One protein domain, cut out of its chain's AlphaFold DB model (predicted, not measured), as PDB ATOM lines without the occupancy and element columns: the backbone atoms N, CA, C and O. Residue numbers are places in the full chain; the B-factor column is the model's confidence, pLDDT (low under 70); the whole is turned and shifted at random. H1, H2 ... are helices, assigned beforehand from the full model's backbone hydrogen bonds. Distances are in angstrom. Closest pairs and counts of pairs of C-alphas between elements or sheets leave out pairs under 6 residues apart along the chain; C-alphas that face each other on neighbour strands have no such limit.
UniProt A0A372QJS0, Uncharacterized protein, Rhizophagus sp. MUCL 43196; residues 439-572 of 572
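AT A GLANCE: This is residues 439 to 572 of the 572 residues of an uncharacterized protein of Rhizophagus sp. MUCL 43196 (UniProt A0A372QJS0). Two long helices reach out of a small compact body in different directions: residues 439 to 447 of H1 stick out as one arm, and residues 540 to 572, mostly H4, as a longer one. The body, 86 residues spanning 38 by 26 by 20 A, holds the other parts of both helices, H2 and H3, and link residues between them, among them 469 to 477 and 485 to 497. The printed part has 134 residues, with helices H1 to H4 in order and no named strand: all helix, extended, radius of gyration of the C-alphas 22.2 A, spans 74 by 57 by 20 A.

HOW THE PARTS SIT: Residues 455 to 460 of H1 (439 to 468) alone touch H2 (478 to 484), about perpendicular at 84 degrees; the closest C-alphas, Val 459 and Ala 482, are 6.0 A apart. H3 (498 to 516) touches H4 (529 to 568) at a steep tilt of 57 degrees, opposite ways, through residues 504 to 512 and 531 to 539 alone; the closest C-alphas, Ser 508 and His 531, are 4.8 A apart. H1 touches H3 too, closest C-alphas Leu 462 and Val 501, 6.2 A. H1 and H4 are apart. Every helix has its O i to N i+4 pairs within hydrogen-bond range.

IN THESE COORDINATES: H1, 42.6 A long, begins at C-alpha 439 (-33.088, -43.599, -49.029). H3 is 26.5 A long. H4, 58.4 A, ends at C-alpha 568 (28.834, -40.202, -33.638).

THE WHOLE: The printed part has no cut; the links H2 to H3 and H3 to H4 are long. Residues 517 to 523 and 556 to 572 have pLDDT under 70.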
ATOM      1  N   ALA A 439     -34.064 -43.926 -50.064       84.88
ATOM      2  CA  ALA A 439     -33.088 -43.599 -49.029       84.88
ATOM      3  C   ALA A 439     -31.880 -42.850 -49.614       84.88
ATOM      4  O   ALA A 439     -31.474 -41.827 -49.068       84.88
ATOM      5  N   GLN A 440     -31.358 -43.290 -50.765       86.25
ATOM      6  CA  GLN A 440     -30.296 -42.577 -51.484       86.25
ATOM      7  C   GLN A 440     -30.745 -41.193 -51.970       86.25
ATOM      8  O   GLN A 440     -29.956 -40.248 -51.925       86.25
ATOM      9  N   ASN A 441     -31.991 -41.044 -52.429       89.25
ATOM     10  CA  ASN A 441     -32.519 -39.741 -52.833       89.25
ATOM     11  C   ASN A 441     -32.656 -38.796 -51.626       89.25
ATOM     12  O   ASN A 441     -32.114 -37.694 -51.644       89.25
ATOM     13  N   LEU A 442     -33.271 -39.264 -50.532       89.06
ATOM     14  CA  LEU A 442     -33.366 -38.523 -49.269       89.06
ATOM     15  C   LEU A 442     -31.981 -38.107 -48.748       89.06
ATOM     16  O   LEU A 442     -31.800 -36.968 -48.326       89.06
ATOM     17  N   GLN A 443     -30.985 -38.994 -48.827       88.31
ATOM     18  CA  GLN A 443     -29.609 -38.694 -48.431       88.31
ATOM     19  C   GLN A 443     -28.970 -37.605 -49.306       88.31
ATOM     20  O   GLN A 443     -28.289 -36.735 -48.771       88.31
ATOM     21  N   LYS A 444     -29.204 -37.605 -50.628       90.69
ATOM     22  CA  LYS A 444     -28.734 -36.536 -51.530       90.69
ATOM     23  C   LYS A 444     -29.390 -35.191 -51.208       90.69
ATOM     24  O   LYS A 444     -28.693 -34.181 -51.181       90.69
ATOM     25  N   MET A 445     -30.696 -35.186 -50.928       92.38
ATOM     26  CA  MET A 445     -31.423 -33.978 -50.523       92.38
ATOM     27  C   MET A 445     -30.896 -33.432 -49.192       92.38
ATOM     28  O   MET A 445     -30.461 -32.288 -49.137       92.38
ATOM     29  N   ILE A 446     -30.811 -34.272 -48.153       92.50
ATOM     30  CA  ILE A 446     -30.282 -33.868 -46.841       92.50
ATOM     31  C   ILE A 446     -28.813 -33.426 -46.933       92.50
ATOM     32  O   ILE A 446     -28.431 -32.477 -46.262       92.50
ATOM     33  N   ALA A 447     -27.986 -34.040 -47.787       91.06
ATOM     34  CA  ALA A 447     -26.611 -33.584 -48.008       91.06
ATOM     35  C   ALA A 447     -26.543 -32.193 -48.674       91.06
ATOM     36  O   ALA A 447     -25.670 -31.398 -48.336       91.06
ATOM     37  N   HIS A 448     -27.466 -31.876 -49.584       92.50
ATOM     38  CA  HIS A 448     -27.587 -30.534 -50.157       92.50
ATOM     39  C   HIS A 448     -28.059 -29.514 -49.106       92.50
ATOM     40  O   HIS A 448     -27.434 -28.467 -48.929       92.50
ATOM     41  N   ASP A 449     -29.102 -29.854 -48.348       93.25
ATOM     42  CA  ASP A 449     -29.661 -29.007 -47.292       93.25
ATOM     43  C   ASP A 449     -28.670 -28.770 -46.142       93.25
ATOM     44  O   ASP A 449     -28.605 -27.672 -45.588       93.25
ATOM     45  N   LYS A 450     -27.840 -29.770 -45.820       92.56
ATOM     46  CA  LYS A 450     -26.732 -29.662 -44.864       92.56
ATOM     47  C   LYS A 450     -25.764 -28.550 -45.259       92.56
ATOM     48  O   LYS A 450     -25.401 -27.738 -44.410       92.56
ATOM     49  N   ASN A 451     -25.372 -28.486 -46.529       93.00
ATOM     50  CA  ASN A 451     -24.456 -27.458 -47.023       93.00
ATOM     51  C   ASN A 451     -25.081 -26.056 -46.893       93.00
ATOM     52  O   ASN A 451     -24.422 -25.121 -46.443       93.00
ATOM     53  N   ILE A 452     -26.384 -25.922 -47.185       92.56
ATOM     54  CA  ILE A 452     -27.145 -24.678 -46.971       92.56
ATOM     55  C   ILE A 452     -27.207 -24.317 -45.475       92.56
ATOM     56  O   ILE A 452     -27.024 -23.153 -45.111       92.56
ATOM     57  N   ALA A 453     -27.427 -25.295 -44.589       91.31
ATOM     58  CA  ALA A 453     -27.448 -25.085 -43.141       91.31
ATOM     59  C   ALA A 453     -26.091 -24.586 -42.618       91.31
ATOM     60  O   ALA A 453     -26.042 -23.592 -41.892       91.31
ATOM     61  N   ILE A 454     -24.989 -25.225 -43.030       92.12
ATOM     62  CA  ILE A 454     -23.616 -24.816 -42.690       92.12
ATOM     63  C   ILE A 454     -23.358 -23.380 -43.163       92.12
ATOM     64  O   ILE A 454     -22.935 -22.539 -42.364       92.12
ATOM     65  N   ARG A 455     -23.722 -23.061 -44.413       93.75
ATOM     66  CA  ARG A 455     -23.632 -21.706 -44.971       93.75
ATOM     67  C   ARG A 455     -24.380 -20.684 -44.120       93.75
ATOM     68  O   ARG A 455     -23.810 -19.663 -43.744       93.75
ATOM     69  N   HIS A 456     -25.639 -20.954 -43.773       91.94
ATOM     70  CA  HIS A 456     -26.449 -20.062 -42.938       91.94
ATOM     71  C   HIS A 456     -25.840 -19.850 -41.543       91.94
ATOM     72  O   HIS A 456     -25.803 -18.713 -41.067       91.94
ATOM     73  N   ILE A 457     -25.322 -20.907 -40.906       89.38
ATOM     74  CA  ILE A 457     -24.654 -20.819 -39.598       89.38
ATOM     75  C   ILE A 457     -23.408 -19.928 -39.692       89.38
ATOM     76  O   ILE A 457     -23.239 -19.024 -38.867       89.38
ATOM     77  N   ASN A 458     -22.569 -20.141 -40.711       91.69
ATOM     78  CA  ASN A 458     -21.354 -19.364 -40.953       91.69
ATOM     79  C   ASN A 458     -21.672 -17.883 -41.217       91.69
ATOM     80  O   ASN A 458     -21.083 -17.002 -40.594       91.69
ATOM     81  N   VAL A 459     -22.665 -17.600 -42.063       92.62
ATOM     82  CA  VAL A 459     -23.102 -16.241 -42.429       92.62
ATOM     83  C   VAL A 459     -23.712 -15.487 -41.246       92.62
ATOM     84  O   VAL A 459     -23.371 -14.325 -41.019       92.62
ATOM     85  N   ARG A 460     -24.548 -16.140 -40.429       89.44
ATOM     86  CA  ARG A 460     -25.049 -15.559 -39.169       89.44
ATOM     87  C   ARG A 460     -23.913 -15.256 -38.190       89.44
ATOM     88  O   ARG A 460     -23.912 -14.200 -37.563       89.44
ATOM     89  N   THR A 461     -22.910 -16.133 -38.103       87.62
ATOM     90  CA  THR A 461     -21.735 -15.926 -37.236       87.62
ATOM     91  C   THR A 461     -20.864 -14.765 -37.734       87.62
ATOM     92  O   THR A 461     -20.440 -13.936 -36.929       87.62
ATOM     93  N   LEU A 462     -20.664 -14.636 -39.053       90.06
ATOM     94  CA  LEU A 462     -20.026 -13.467 -39.672       90.06
ATOM     95  C   LEU A 462     -20.784 -12.180 -39.317       90.06
ATOM     96  O   LEU A 462     -20.166 -11.244 -38.810       90.06
ATOM     97  N   LYS A 463     -22.113 -12.147 -39.503       87.94
ATOM     98  CA  LYS A 463     -22.970 -10.994 -39.169       87.94
ATOM     99  C   LYS A 463     -22.840 -10.577 -37.703       87.94
ATOM    100  O   LYS A 463     -22.597  -9.403 -37.429       87.94
ATOM    101  N   ALA A 464     -22.914 -11.532 -36.775       84.25
ATOM    102  CA  ALA A 464     -22.766 -11.267 -35.346       84.25
ATOM    103  C   ALA A 464     -21.384 -10.684 -34.989       84.25
ATOM    104  O   ALA A 464     -21.296  -9.706 -34.244       84.25
ATOM    105  N   ILE A 465     -20.297 -11.237 -35.545       84.88
ATOM    106  CA  ILE A 465     -18.942 -10.740 -35.260       84.88
ATOM    107  C   ILE A 465     -18.701  -9.370 -35.913       84.88
ATOM    108  O   ILE A 465     -18.107  -8.511 -35.261       84.88
ATOM    109  N   CYS A 466     -19.210  -9.110 -37.122       86.75
ATOM    110  CA  CYS A 466     -19.141  -7.781 -37.747       86.75
ATOM    111  C   CYS A 466     -19.830  -6.722 -36.875       86.75
ATOM    112  O   CYS A 466     -19.193  -5.740 -36.488       86.75
ATOM    113  N   ALA A 467     -21.077  -6.980 -36.460       83.12
ATOM    114  CA  ALA A 467     -21.829  -6.072 -35.597       83.12
ATOM    115  C   ALA A 467     -21.111  -5.820 -34.256       83.12
ATOM    116  O   ALA A 467     -21.050  -4.683 -33.793       83.12
ATOM    117  N   SER A 468     -20.471  -6.844 -33.672       80.94
ATOM    118  CA  SER A 468     -19.668  -6.702 -32.441       80.94
ATOM    119  C   SER A 468     -18.437  -5.789 -32.581       80.94
ATOM    120  O   SER A 468     -17.867  -5.364 -31.574       80.94
ATOM    121  N   LYS A 469     -18.014  -5.495 -33.819       82.38
ATOM    122  CA  LYS A 469     -16.897  -4.604 -34.166       82.38
ATOM    123  C   LYS A 469     -17.360  -3.267 -34.765       82.38
ATOM    124  O   LYS A 469     -16.508  -2.490 -35.183       82.38
ATOM    125  N   GLY A 470     -18.669  -2.993 -34.808       83.31
ATOM    126  CA  GLY A 470     -19.227  -1.775 -35.412       83.31
ATOM    127  C   GLY A 470     -19.237  -1.770 -36.945       83.31
ATOM    128  O   GLY A 470     -19.307  -0.701 -37.546       83.31
ATOM    129  N   ALA A 471     -19.155  -2.947 -37.575       87.88
ATOM    130  CA  ALA A 471     -19.221  -3.108 -39.024       87.88
ATOM    131  C   ALA A 471     -20.526  -3.801 -39.446       87.88
ATOM    132  O   ALA A 471     -21.008  -4.711 -38.768       87.88
ATOM    133  N   TYR A 472     -21.087  -3.387 -40.579       90.06
ATOM    134  CA  TYR A 472     -22.432  -3.761 -41.014       90.06
ATOM    135  C   TYR A 472     -22.458  -4.212 -42.478       90.06
ATOM    136  O   TYR A 472     -21.579  -3.884 -43.275       90.06
ATOM    137  N   PHE A 473     -23.497  -4.961 -42.837       89.94
ATOM    138  CA  PHE A 473     -23.805  -5.319 -44.220       89.94
ATOM    139  C   PHE A 473     -24.883  -4.381 -44.770       89.94
ATOM    140  O   PHE A 473     -25.717  -3.889 -44.014       89.94
ATOM    141  N   LYS A 474     -24.895  -4.157 -46.091       86.56
ATOM    142  CA  LYS A 474     -25.958  -3.382 -46.765       86.56
ATOM    143  C   LYS A 474     -27.324  -4.078 -46.692       86.56
ATOM    144  O   LYS A 474     -28.350  -3.410 -46.651       86.56
ATOM    145  N   THR A 475     -27.315  -5.411 -46.653       86.44
ATOM    146  CA  THR A 475     -28.503  -6.262 -46.561       86.44
ATOM    147  C   THR A 475     -28.530  -7.012 -45.230       86.44
ATOM    148  O   THR A 475     -27.579  -7.712 -44.882       86.44
ATOM    149  N   ASP A 476     -29.661  -6.946 -44.524       81.38
ATOM    150  CA  ASP A 476     -29.891  -7.702 -43.286       81.38
ATOM    151  C   ASP A 476     -30.362  -9.153 -43.500       81.38
ATOM    152  O   ASP A 476     -30.189  -9.989 -42.607       81.38
ATOM    153  N   ASN A 477     -30.940  -9.453 -44.668       87.88
ATOM    154  CA  ASN A 477     -31.515 -10.747 -45.039       87.88
ATOM    155  C   ASN A 477     -30.444 -11.847 -45.167       87.88
ATOM    156  O   ASN A 477     -29.652 -11.862 -46.111       87.88
ATOM    157  N   ILE A 478     -30.487 -12.825 -44.258       87.56
ATOM    158  CA  ILE A 478     -29.534 -13.946 -44.202       87.56
ATOM    159  C   ILE A 478     -29.503 -14.776 -45.494       87.56
ATOM    160  O   ILE A 478     -28.428 -15.234 -45.871       87.56
ATOM    161  N   LYS A 479     -30.629 -14.959 -46.201       88.31
ATOM    162  CA  LYS A 479     -30.661 -15.770 -47.438       88.31
ATOM    163  C   LYS A 479     -29.914 -15.091 -48.583       88.31
ATOM    164  O   LYS A 479     -29.170 -15.735 -49.314       88.31
ATOM    165  N   GLU A 480     -30.113 -13.786 -48.729       90.62
ATOM    166  CA  GLU A 480     -29.426 -12.980 -49.738       90.62
ATOM    167  C   GLU A 480     -27.931 -12.895 -49.419       90.62
ATOM    168  O   GLU A 480     -27.100 -13.202 -50.271       90.62
ATOM    169  N   LEU A 481     -27.593 -12.613 -48.157       90.62
ATOM    170  CA  LEU A 481     -26.214 -12.576 -47.679       90.62
ATOM    171  C   LEU A 481     -25.503 -13.930 -47.865       90.62
ATOM    172  O   LEU A 481     -24.351 -13.973 -48.289       90.62
ATOM    173  N   ALA A 482     -26.196 -15.047 -47.629       91.56
ATOM    174  CA  ALA A 482     -25.664 -16.383 -47.876       91.56
ATOM    175  C   ALA A 482     -25.421 -16.662 -49.366       91.56
ATOM    176  O   ALA A 482     -24.397 -17.244 -49.714       91.56
ATOM    177  N   ASN A 483     -26.302 -16.208 -50.258       92.69
ATOM    178  CA  ASN A 483     -26.063 -16.312 -51.698       92.69
ATOM    179  C   ASN A 483     -24.842 -15.487 -52.127       92.69
ATOM    180  O   ASN A 483     -23.999 -16.001 -52.864       92.69
ATOM    181  N   LEU A 484     -24.699 -14.260 -51.614       92.88
ATOM    182  CA  LEU A 484     -23.537 -13.406 -51.878       92.88
ATOM    183  C   LEU A 484     -22.226 -14.053 -51.398       92.88
ATOM    184  O   LEU A 484     -21.220 -13.952 -52.089       92.88
ATOM    185  N   PHE A 485     -22.233 -14.763 -50.265       93.62
ATOM    186  CA  PHE A 485     -21.044 -15.422 -49.707       93.62
ATOM    187  C   PHE A 485     -20.654 -16.768 -50.344       93.62
ATOM    188  O   PHE A 485     -19.597 -17.296 -50.001       93.62
ATOM    189  N   THR A 486     -21.427 -17.297 -51.301       91.69
ATOM    190  CA  THR A 486     -21.108 -18.548 -52.032       91.69
ATOM    191  C   THR A 486     -19.663 -18.639 -52.575       91.69
ATOM    192  O   THR A 486     -19.110 -19.736 -52.547       91.69
ATOM    193  N   PRO A 487     -19.001 -17.555 -53.044       92.25
ATOM    194  CA  PRO A 487     -17.613 -17.618 -53.518       92.25
ATOM    195  C   PRO A 487     -16.556 -17.901 -52.434       92.25
ATOM    196  O   PRO A 487     -15.401 -18.155 -52.775       92.25
ATOM    197  N   LEU A 488     -16.894 -17.832 -51.139       92.19
ATOM    198  CA  LEU A 488     -15.928 -18.090 -50.071       92.19
ATOM    199  C   LEU A 488     -15.648 -19.588 -49.908       92.19
ATOM    200  O   LEU A 488     -16.516 -20.383 -49.551       92.19
ATOM    201  N   GLU A 489     -14.384 -19.965 -50.090       88.81
ATOM    202  CA  GLU A 489     -13.931 -21.349 -49.950       88.81
ATOM    203  C   GLU A 489     -14.291 -21.949 -48.577       88.81
ATOM    204  O   GLU A 489     -13.928 -21.427 -47.518       88.81
ATOM    205  N   GLY A 490     -14.998 -23.081 -48.606       88.00
ATOM    206  CA  GLY A 490     -15.410 -23.822 -47.417       88.00
ATOM    207  C   GLY A 490     -16.612 -23.246 -46.664       88.00
ATOM    208  O   GLY A 490     -16.912 -23.758 -45.590       88.00
ATOM    209  N   ILE A 491     -17.316 -22.231 -47.185       92.56
ATOM    210  CA  ILE A 491     -18.512 -21.662 -46.526       92.56
ATOM    211  C   ILE A 491     -19.639 -22.694 -46.338       92.56
ATOM    212  O   ILE A 491     -20.411 -22.578 -45.390       92.56
ATOM    213  N   ASP A 492     -19.667 -23.722 -47.192       93.06
ATOM    214  CA  ASP A 492     -20.656 -24.809 -47.233       93.06
ATOM    215  C   ASP A 492     -20.181 -26.119 -46.582       93.06
ATOM    216  O   ASP A 492     -20.991 -27.001 -46.307       93.06
ATOM    217  N   ASN A 493     -18.868 -26.280 -46.388       89.06
ATOM    218  CA  ASN A 493     -18.251 -27.583 -46.110       89.06
ATOM    219  C   ASN A 493     -18.137 -27.874 -44.611       89.06
ATOM    220  O   ASN A 493     -18.343 -29.005 -44.170       89.06
ATOM    221  N   ASP A 494     -17.750 -26.855 -43.844       87.62
ATOM    222  CA  ASP A 494     -17.451 -26.937 -42.420       87.62
ATOM    223  C   ASP A 494     -18.050 -25.735 -41.681       87.62
ATOM    224  O   ASP A 494     -18.075 -24.622 -42.209       87.62
ATOM    225  N   VAL A 495     -18.541 -25.940 -40.455       87.88
ATOM    226  CA  VAL A 495     -18.934 -24.809 -39.606       87.88
ATOM    227  C   VAL A 495     -17.673 -24.169 -39.038       87.88
ATOM    228  O   VAL A 495     -16.877 -24.818 -38.362       87.88
ATOM    229  N   TRP A 496     -17.483 -22.884 -39.312       87.12
ATOM    230  CA  TRP A 496     -16.246 -22.174 -39.029       87.12
ATOM    231  C   TRP A 496     -16.105 -21.853 -37.539       87.12
ATOM    232  O   TRP A 496     -16.956 -21.189 -36.946       87.12
ATOM    233  N   GLY A 497     -14.982 -22.268 -36.946       83.06
ATOM    234  CA  GLY A 497     -14.606 -21.904 -35.579       83.06
ATOM    235  C   GLY A 497     -14.415 -20.393 -35.394       83.06
ATOM    236  O   GLY A 497     -14.019 -19.692 -36.330       83.06
ATOM    237  N   PHE A 498     -14.645 -19.888 -34.174       81.88
ATOM    238  CA  PHE A 498     -14.547 -18.456 -33.847       81.88
ATOM    239  C   PHE A 498     -13.262 -17.796 -34.356       81.88
ATOM    240  O   PHE A 498     -13.331 -16.706 -34.913       81.88
ATOM    241  N   GLU A 499     -12.102 -18.444 -34.204       82.38
ATOM    242  CA  GLU A 499     -10.818 -17.888 -34.650       82.38
ATOM    243  C   GLU A 499     -10.807 -17.617 -36.164       82.38
ATOM    244  O   GLU A 499     -10.415 -16.529 -36.590       82.38
ATOM    245  N   ARG A 500     -11.309 -18.560 -36.979       87.88
ATOM    246  CA  ARG A 500     -11.425 -18.414 -38.442       87.88
ATOM    247  C   ARG A 500     -12.330 -17.237 -38.797       87.88
ATOM    248  O   ARG A 500     -11.932 -16.386 -39.591       87.88
ATOM    249  N   VAL A 501     -13.515 -17.160 -38.186       89.12
ATOM    250  CA  VAL A 501     -14.484 -16.084 -38.460       89.12
ATOM    251  C   VAL A 501     -13.945 -14.725 -37.996       89.12
ATOM    252  O   VAL A 501     -13.988 -13.757 -38.750       89.12
ATOM    253  N   HIS A 502     -13.374 -14.643 -36.792       87.94
ATOM    254  CA  HIS A 502     -12.814 -13.410 -36.235       87.94
ATOM    255  C   HIS A 502     -11.622 -12.899 -37.054       87.94
ATOM    256  O   HIS A 502     -11.579 -11.714 -37.382       87.94
ATOM    257  N   HIS A 503     -10.683 -13.769 -37.447       91.12
ATOM    258  CA  HIS A 503      -9.584 -13.375 -38.332       91.12
ATOM    259  C   HIS A 503     -10.089 -12.874 -39.685       91.12
ATOM    260  O   HIS A 503      -9.595 -11.850 -40.163       91.12
ATOM    261  N   LEU A 504     -11.087 -13.535 -40.280       94.62
ATOM    262  CA  LEU A 504     -11.659 -13.102 -41.552       94.62
ATOM    263  C   LEU A 504     -12.326 -11.722 -41.432       94.62
ATOM    264  O   LEU A 504     -12.029 -10.837 -42.233       94.62
ATOM    265  N   VAL A 505     -13.153 -11.501 -40.402       93.50
ATOM    266  CA  VAL A 505     -13.826 -10.211 -40.157       93.50
ATOM    267  C   VAL A 505     -12.822  -9.083 -39.905       93.50
ATOM    268  O   VAL A 505     -12.943  -8.028 -40.518       93.50
ATOM    269  N   ILE A 506     -11.805  -9.289 -39.061       93.50
ATOM    270  CA  ILE A 506     -10.809  -8.243 -38.762       93.50
ATOM    271  C   ILE A 506     -10.010  -7.843 -40.010       93.50
ATOM    272  O   ILE A 506      -9.812  -6.651 -40.242       93.50
ATOM    273  N   ASN A 507      -9.600  -8.806 -40.843       95.75
ATOM    274  CA  ASN A 507      -8.917  -8.491 -42.101       95.75
ATOM    275  C   ASN A 507      -9.866  -7.791 -43.089       95.75
ATOM    276  O   ASN A 507      -9.469  -6.810 -43.706       95.75
ATOM    277  N   SER A 508     -11.130  -8.217 -43.177       95.44
ATOM    278  CA  SER A 508     -12.136  -7.585 -44.049       95.44
ATOM    279  C   SER A 508     -12.436  -6.137 -43.644       95.44
ATOM    280  O   SER A 508     -12.569  -5.281 -44.511       95.44
ATOM    281  N   ILE A 509     -12.483  -5.837 -42.339       93.06
ATOM    282  CA  ILE A 509     -12.610  -4.463 -41.822       93.06
ATOM    283  C   ILE A 509     -11.366  -3.635 -42.172       93.06
ATOM    284  O   ILE A 509     -11.504  -2.509 -42.641       93.06
ATOM    285  N   GLY A 510     -10.160  -4.188 -41.998       92.50
ATOM    286  CA  GLY A 510      -8.917  -3.508 -42.381       92.50
ATOM    287  C   GLY A 510      -8.866  -3.159 -43.874       92.50
ATOM    288  O   GLY A 510      -8.512  -2.037 -44.225       92.50
ATOM    289  N   ILE A 511      -9.294  -4.089 -44.733       92.69
ATOM    290  CA  ILE A 511      -9.389  -3.906 -46.190       92.69
ATOM    291  C   ILE A 511     -10.458  -2.865 -46.553       92.69
ATOM    292  O   ILE A 511     -10.215  -2.001 -47.391       92.69
ATOM    293  N   ALA A 512     -11.626  -2.898 -45.905       91.62
ATOM    294  CA  ALA A 512     -12.669  -1.894 -46.119       91.62
ATOM    295  C   ALA A 512     -12.166  -0.482 -45.772       91.62
ATOM    296  O   ALA A 512     -12.317   0.437 -46.573       91.62
ATOM    297  N   LEU A 513     -11.490  -0.327 -44.627       89.12
ATOM    298  CA  LEU A 513     -10.899   0.944 -44.202       89.12
ATOM    299  C   LEU A 513      -9.812   1.439 -45.170       89.12
ATOM    300  O   LEU A 513      -9.794   2.628 -45.485       89.12
ATOM    301  N   SER A 514      -8.949   0.555 -45.692       86.19
ATOM    302  CA  SER A 514      -7.945   0.947 -46.694       86.19
ATOM    303  C   SER A 514      -8.551   1.309 -48.050       86.19
ATOM    304  O   SER A 514      -8.024   2.181 -48.733       86.19
ATOM    305  N   ASN A 515      -9.652   0.665 -48.446       83.06
ATOM    306  CA  ASN A 515     -10.297   0.902 -49.739       83.06
ATOM    307  C   ASN A 515     -11.181   2.157 -49.737       83.06
ATOM    308  O   ASN A 515     -11.301   2.828 -50.758       83.06
ATOM    309  N   GLN A 516     -11.822   2.465 -48.606       71.00
ATOM    310  CA  GLN A 516     -12.834   3.521 -48.514       71.00
ATOM    311  C   GLN A 516     -12.257   4.887 -48.085       71.00
ATOM    312  O   GLN A 516     -12.999   5.866 -48.070       71.00
ATOM    313  N   ASN A 517     -10.957   4.986 -47.754       64.44
ATOM    314  CA  ASN A 517     -10.303   6.201 -47.223       64.44
ATOM    315  C   ASN A 517     -11.041   6.827 -46.014       64.44
ATOM    316  O   ASN A 517     -10.948   8.032 -45.769       64.44
ATOM    317  N   ILE A 518     -11.786   6.016 -45.258       62.81
ATOM    318  CA  ILE A 518     -12.614   6.489 -44.146       62.81
ATOM    319  C   ILE A 518     -11.713   6.924 -42.993       62.81
ATOM    320  O   ILE A 518     -10.941   6.134 -42.445       62.81
ATOM    321  N   SER A 519     -11.854   8.187 -42.590       57.06
ATOM    322  CA  SER A 519     -11.272   8.669 -41.341       57.06
ATOM    323  C   SER A 519     -11.980   7.973 -40.167       57.06
ATOM    324  O   SER A 519     -13.212   7.939 -40.153       57.06
ATOM    325  N   PRO A 520     -11.264   7.416 -39.173       58.62
ATOM    326  CA  PRO A 520     -11.813   6.474 -38.184       58.62
ATOM    327  C   PRO A 520     -12.723   7.113 -37.111       58.62
ATOM    328  O   PRO A 520     -12.791   6.623 -35.986       58.62
ATOM    329  N   SER A 521     -13.379   8.238 -37.413       57.12
ATOM    330  CA  SER A 521     -13.923   9.162 -36.418       57.12
ATOM    331  C   SER A 521     -15.446   9.310 -36.363       57.12
ATOM    332  O   SER A 521     -15.875  10.026 -35.466       57.12
ATOM    333  N   ASN A 522     -16.255   8.695 -37.248       58.84
ATOM    334  CA  ASN A 522     -17.715   8.525 -37.023       58.84
ATOM    335  C   ASN A 522     -18.483   7.627 -38.023       58.84
ATOM    336  O   ASN A 522     -19.602   7.224 -37.702       58.84
ATOM    337  N   ASP A 523     -17.954   7.316 -39.211       68.06
ATOM    338  CA  ASP A 523     -18.749   6.625 -40.239       68.06
ATOM    339  C   ASP A 523     -18.922   5.119 -39.979       68.06
ATOM    340  O   ASP A 523     -18.002   4.413 -39.558       68.06
ATOM    341  N   SER A 524     -20.126   4.613 -40.263       77.50
ATOM    342  CA  SER A 524     -20.442   3.184 -40.156       77.50
ATOM    343  C   SER A 524     -19.737   2.375 -41.249       77.50
ATOM    344  O   SER A 524     -19.890   2.641 -42.440       77.50
ATOM    345  N   ILE A 525     -18.949   1.374 -40.844       87.38
ATOM    346  CA  ILE A 525     -18.135   0.579 -41.772       87.38
ATOM    347  C   ILE A 525     -19.035  -0.435 -42.484       87.38
ATOM    348  O   ILE A 525     -19.494  -1.400 -41.868       87.38
ATOM    349  N   TYR A 526     -19.251  -0.248 -43.786       89.69
ATOM    350  CA  TYR A 526     -19.986  -1.202 -44.616       89.69
ATOM    351  C   TYR A 526     -19.045  -2.206 -45.282       89.69
ATOM    352  O   TYR A 526     -18.099  -1.831 -45.982       89.69
ATOM    353  N   LEU A 527     -19.331  -3.494 -45.085       91.12
ATOM    354  CA  LEU A 527     -18.565  -4.591 -45.663       91.12
ATOM    355  C   LEU A 527     -19.310  -5.230 -46.838       91.12
ATOM    356  O   LEU A 527     -20.429  -5.718 -46.686       91.12
ATOM    357  N   ASP A 528     -18.644  -5.284 -47.989       90.62
ATOM    358  CA  ASP A 528     -19.046  -6.075 -49.151       90.62
ATOM    359  C   ASP A 528     -18.267  -7.401 -49.199       90.62
ATOM    360  O   ASP A 528     -17.198  -7.535 -48.595       90.62
ATOM    361  N   VAL A 529     -18.783  -8.397 -49.927       91.44
ATOM    362  CA  VAL A 529     -18.174  -9.743 -50.003       91.44
ATOM    363  C   VAL A 529     -16.757  -9.719 -50.584       91.44
ATOM    364  O   VAL A 529     -15.921 -10.531 -50.194       91.44
ATOM    365  N   GLU A 530     -16.444  -8.752 -51.441       92.31
ATOM    366  CA  GLU A 530     -15.103  -8.535 -52.000       92.31
ATOM    367  C   GLU A 530     -14.034  -8.363 -50.908       92.31
ATOM    368  O   GLU A 530     -12.946  -8.932 -51.024       92.31
ATOM    369  N   HIS A 531     -14.357  -7.680 -49.802       94.19
ATOM    370  CA  HIS A 531     -13.453  -7.541 -48.654       94.19
ATOM    371  C   HIS A 531     -13.176  -8.891 -47.972       94.19
ATOM    372  O   HIS A 531     -12.057  -9.137 -47.523       94.19
ATOM    373  N   PHE A 532     -14.166  -9.790 -47.945       95.19
ATOM    374  CA  PHE A 532     -14.021 -11.137 -47.388       95.19
ATOM    375  C   PHE A 532     -13.266 -12.085 -48.321       95.19
ATOM    376  O   PHE A 532     -12.507 -12.921 -47.834       95.19
ATOM    377  N   ILE A 533     -13.430 -11.956 -49.642       94.44
ATOM    378  CA  ILE A 533     -12.648 -12.722 -50.626       94.44
ATOM    379  C   ILE A 533     -11.166 -12.352 -50.485       94.44
ATOM    380  O   ILE A 533     -10.339 -13.225 -50.218       94.44
ATOM    381  N   GLN A 534     -10.845 -11.053 -50.527       94.81
ATOM    382  CA  GLN A 534      -9.476 -10.555 -50.353       94.81
ATOM    383  C   GLN A 534      -8.875 -10.976 -48.997       94.81
ATOM    384  O   GLN A 534      -7.747 -11.469 -48.944       94.81
ATOM    385  N   ALA A 535      -9.637 -10.864 -47.901       95.75
ATOM    386  CA  ALA A 535      -9.208 -11.336 -46.584       95.75
ATOM    387  C   ALA A 535      -8.935 -12.851 -46.559       95.75
ATOM    388  O   ALA A 535      -7.947 -13.289 -45.967       95.75
ATOM    389  N   SER A 536      -9.787 -13.652 -47.206       94.56
ATOM    390  CA  SER A 536      -9.640 -15.109 -47.292       94.56
ATOM    391  C   SER A 536      -8.340 -15.490 -48.001       94.56
ATOM    392  O   SER A 536      -7.568 -16.299 -47.484       94.56
ATOM    393  N   ASP A 537      -8.032 -14.853 -49.130       94.31
ATOM    394  CA  ASP A 537      -6.837 -15.171 -49.917       94.31
ATOM    395  C   ASP A 537      -5.535 -14.708 -49.239       94.31
ATOM    396  O   ASP A 537      -4.533 -15.434 -49.255       94.31
ATOM    397  N   ILE A 538      -5.555 -13.569 -48.534       94.19
ATOM    398  CA  ILE A 538      -4.450 -13.136 -47.658       94.19
ATOM    399  C   ILE A 538      -4.221 -14.156 -46.532       94.19
ATOM    400  O   ILE A 538      -3.082 -14.559 -46.273       94.19
ATOM    401  N   LEU A 539      -5.288 -14.620 -45.870       92.81
ATOM    402  CA  LEU A 539      -5.191 -15.601 -44.785       92.81
ATOM    403  C   LEU A 539      -4.672 -16.961 -45.278       92.81
ATOM    404  O   LEU A 539      -3.781 -17.521 -44.635       92.81
ATOM    405  N   LYS A 540      -5.141 -17.461 -46.429       92.12
ATOM    406  CA  LYS A 540      -4.623 -18.690 -47.065       92.12
ATOM    407  C   LYS A 540      -3.140 -18.570 -47.406       92.12
ATOM    408  O   LYS A 540      -2.360 -19.464 -47.076       92.12
ATOM    409  N   THR A 541      -2.738 -17.455 -48.020       93.94
ATOM    410  CA  THR A 541      -1.339 -17.190 -48.394       93.94
ATOM    411  C   THR A 541      -0.440 -17.193 -47.157       93.94
ATOM    412  O   THR A 541       0.560 -17.909 -47.112       93.94
ATOM    413  N   ASN A 542      -0.851 -16.492 -46.099       92.06
ATOM    414  CA  ASN A 542      -0.137 -16.472 -44.823       92.06
ATOM    415  C   ASN A 542      -0.110 -17.845 -44.130       92.06
ATOM    416  O   ASN A 542       0.903 -18.214 -43.534       92.06
ATOM    417  N   GLN A 543      -1.189 -18.631 -44.209       90.06
ATOM    418  CA  GLN A 543      -1.220 -19.988 -43.661       90.06
ATOM    419  C   GLN A 543      -0.260 -20.922 -44.410       90.06
ATOM    420  O   GLN A 543       0.415 -21.727 -43.770       90.06
ATOM    421  N   LYS A 544      -0.160 -20.795 -45.740       92.88
ATOM    422  CA  LYS A 544       0.809 -21.537 -46.554       92.88
ATOM    423  C   LYS A 544       2.245 -21.174 -46.168       92.88
ATOM    424  O   LYS A 544       2.991 -22.060 -45.776       92.88
ATOM    425  N   LEU A 545       2.590 -19.883 -46.140       92.62
ATOM    426  CA  LEU A 545       3.930 -19.417 -45.743       92.62
ATOM    427  C   LEU A 545       4.351 -19.929 -44.352       92.62
ATOM    428  O   LEU A 545       5.501 -20.318 -44.154       92.62
ATOM    429  N   ARG A 546       3.418 -19.983 -43.389       90.50
ATOM    430  CA  ARG A 546       3.669 -20.552 -42.052       90.50
ATOM    431  C   ARG A 546       3.933 -22.063 -42.089       90.50
ATOM    432  O   ARG A 546       4.805 -22.525 -41.357       90.50
ATOM    433  N   LYS A 547       3.210 -22.825 -42.920       91.19
ATOM    434  CA  LYS A 547       3.447 -24.269 -43.115       91.19
ATOM    435  C   LYS A 547       4.806 -24.513 -43.766       91.19
ATOM    436  O   LYS A 547       5.625 -25.213 -43.177       91.19
ATOM    437  N   ASP A 548       5.077 -23.848 -44.888       91.12
ATOM    438  CA  ASP A 548       6.334 -23.952 -45.637       91.12
ATOM    439  C   ASP A 548       7.545 -23.635 -44.728       91.12
ATOM    440  O   ASP A 548       8.552 -24.348 -44.732       91.12
ATOM    441  N   PHE A 549       7.428 -22.620 -43.858       91.12
ATOM    442  CA  PHE A 549       8.441 -22.302 -42.846       91.12
ATOM    443  C   PHE A 549       8.658 -23.446 -41.836       91.12
ATOM    444  O   PHE A 549       9.800 -23.863 -41.625       91.12
ATOM    445  N   VAL A 550       7.594 -23.996 -41.240       88.81
ATOM    446  CA  VAL A 550       7.687 -25.110 -40.273       88.81
ATOM    447  C   VAL A 550       8.246 -26.385 -40.924       88.81
ATOM    448  O   VAL A 550       9.076 -27.078 -40.325       88.81
ATOM    449  N   GLU A 551       7.862 -26.682 -42.163       87.12
ATOM    450  CA  GLU A 551       8.390 -27.811 -42.937       87.12
ATOM    451  C   GLU A 551       9.881 -27.622 -43.267       87.12
ATOM    452  O   GLU A 551      10.684 -28.542 -43.080       87.12
ATOM    453  N   SER A 552      10.307 -26.409 -43.638       84.62
ATOM    454  CA  SER A 552      11.729 -26.097 -43.849       84.62
ATOM    455  C   SER A 552      12.563 -26.221 -42.559       84.62
ATOM    456  O   SER A 552      13.670 -26.764 -42.574       84.62
ATOM    457  N   ALA A 553      12.019 -25.804 -41.410       79.50
ATOM    458  CA  ALA A 553      12.694 -25.898 -40.116       79.50
ATOM    459  C   ALA A 553      12.822 -27.355 -39.629       79.50
ATOM    460  O   ALA A 553      13.872 -27.770 -39.128       79.50
ATOM    461  N   THR A 554      11.773 -28.164 -39.799       78.88
ATOM    462  CA  THR A 554      11.771 -29.580 -39.391       78.88
ATOM    463  C   THR A 554      12.637 -30.455 -40.301       78.88
ATOM    464  O   THR A 554      13.366 -31.319 -39.802       78.88
ATOM    465  N   THR A 555      12.651 -30.206 -41.613       73.56
ATOM    466  CA  THR A 555      13.551 -30.900 -42.554       73.56
ATOM    467  C   THR A 555      15.023 -30.567 -42.300       73.56
ATOM    468  O   THR A 555      15.843 -31.490 -42.243       73.56
ATOM    469  N   ASN A 556      15.370 -29.299 -42.034       63.28
ATOM    470  CA  ASN A 556      16.734 -28.928 -41.635       63.28
ATOM    471  C   ASN A 556      17.153 -29.596 -40.317       63.28
ATOM    472  O   ASN A 556      18.232 -30.187 -40.254       63.28
ATOM    473  N   ASN A 557      16.295 -29.601 -39.292       60.84
ATOM    474  CA  ASN A 557      16.593 -30.265 -38.018       60.84
ATOM    475  C   ASN A 557      16.796 -31.785 -38.170       60.84
ATOM    476  O   ASN A 557      17.701 -32.351 -37.554       60.84
ATOM    477  N   ASN A 558      16.024 -32.450 -39.034       60.50
ATOM    478  CA  ASN A 558      16.213 -33.872 -39.341       60.50
ATOM    479  C   ASN A 558      17.501 -34.142 -40.142       60.50
ATOM    480  O   ASN A 558      18.177 -35.144 -39.897       60.50
ATOM    481  N   SER A 559      17.885 -33.242 -41.053       58.16
ATOM    482  CA  SER A 559      19.176 -33.286 -41.759       58.16
ATOM    483  C   SER A 559      20.354 -33.110 -40.791       58.16
ATOM    484  O   SER A 559      21.308 -33.893 -40.808       58.16
ATOM    485  N   MET A 560      20.256 -32.140 -39.875       56.44
ATOM    486  CA  MET A 560      21.279 -31.857 -38.868       56.44
ATOM    487  C   MET A 560      21.436 -33.024 -37.884       56.44
ATOM    488  O   MET A 560      22.558 -33.480 -37.678       56.44
ATOM    489  N   ARG A 561      20.324 -33.588 -37.377       56.06
ATOM    490  CA  ARG A 561      20.320 -34.798 -36.529       56.06
ATOM    491  C   ARG A 561      20.912 -36.019 -37.235       56.06
ATOM    492  O   ARG A 561      21.689 -36.746 -36.623       56.06
ATOM    493  N   LYS A 562      20.607 -36.246 -38.520       57.53
ATOM    494  CA  LYS A 562      21.245 -37.328 -39.296       57.53
ATOM    495  C   LYS A 562      22.760 -37.129 -39.403       57.53
ATOM    496  O   LYS A 562      23.498 -38.093 -39.218       57.53
ATOM    497  N   LYS A 563      23.239 -35.900 -39.637       57.97
ATOM    498  CA  LYS A 563      24.681 -35.595 -39.683       57.97
ATOM    499  C   LYS A 563      25.376 -35.808 -38.332       57.97
ATOM    500  O   LYS A 563      26.437 -36.428 -38.313       57.97
ATOM    501  N   THR A 564      24.792 -35.386 -37.205       58.06
ATOM    502  CA  THR A 564      25.371 -35.674 -35.876       58.06
ATOM    503  C   THR A 564      25.372 -37.166 -35.553       58.06
ATOM    504  O   THR A 564      26.374 -37.659 -35.043       58.06
ATOM    505  N   TRP A 565      24.320 -37.910 -35.903       52.12
ATOM    506  CA  TRP A 565      24.263 -39.358 -35.658       52.12
ATOM    507  C   TRP A 565      25.272 -40.146 -36.512       52.12
ATOM    508  O   TRP A 565      25.900 -41.082 -36.023       52.12
ATOM    509  N   ILE A 566      25.489 -39.734 -37.769       64.38
ATOM    510  CA  ILE A 566      26.532 -40.299 -38.644       64.38
ATOM    511  C   ILE A 566      27.937 -39.982 -38.112       64.38
ATOM    512  O   ILE A 566      28.795 -40.860 -38.138       64.38
ATOM    513  N   ASN A 567      28.177 -38.772 -37.598       55.09
ATOM    514  CA  ASN A 567      29.471 -38.422 -37.004       55.09
ATOM    515  C   ASN A 567      29.724 -39.162 -35.680       55.09
ATOM    516  O   ASN A 567      30.836 -39.627 -35.462       55.09
ATOM    517  N   MET A 568      28.706 -39.354 -34.833       51.75
ATOM    518  CA  MET A 568      28.834 -40.202 -33.638       51.75
ATOM    519  C   MET A 568      29.177 -41.652 -34.006       51.75
ATOM    520  O   MET A 568      30.082 -42.222 -33.409       51.75
ATOM    521  N   LYS A 569      28.550 -42.220 -35.046       56.28
ATOM    522  CA  LYS A 569      28.874 -43.562 -35.573       56.28
ATOM    523  C   LYS A 569      30.240 -43.700 -36.265       56.28
ATOM    524  O   LYS A 569      30.566 -44.801 -36.690       56.28
ATOM    525  N   LYS A 570      30.999 -42.614 -36.438       57.31
ATOM    526  CA  LYS A 570      32.388 -42.645 -36.934       57.31
ATOM    527  C   LYS A 570      33.433 -42.465 -35.829       57.31
ATOM    528  O   LYS A 570      34.618 -42.618 -36.104       57.31
ATOM    529  N   ASN A 571      32.993 -42.112 -34.620       48.00
ATOM    530  CA  ASN A 571      33.842 -41.887 -33.447       48.00
ATOM    531  C   ASN A 571      33.716 -43.016 -32.398       48.00
ATOM    532  O   ASN A 571      34.336 -42.928 -31.341       48.00
ATOM    533  N   PHE A 572      32.912 -44.038 -32.705       43.81
ATOM    534  CA  PHE A 572      32.882 -45.368 -32.092       43.81
ATOM    535  C   PHE A 572      33.296 -46.386 -33.161       43.81
ATOM    536  O   PHE A 572      33.928 -47.392 -32.779       43.81
TER     537      PHE A 572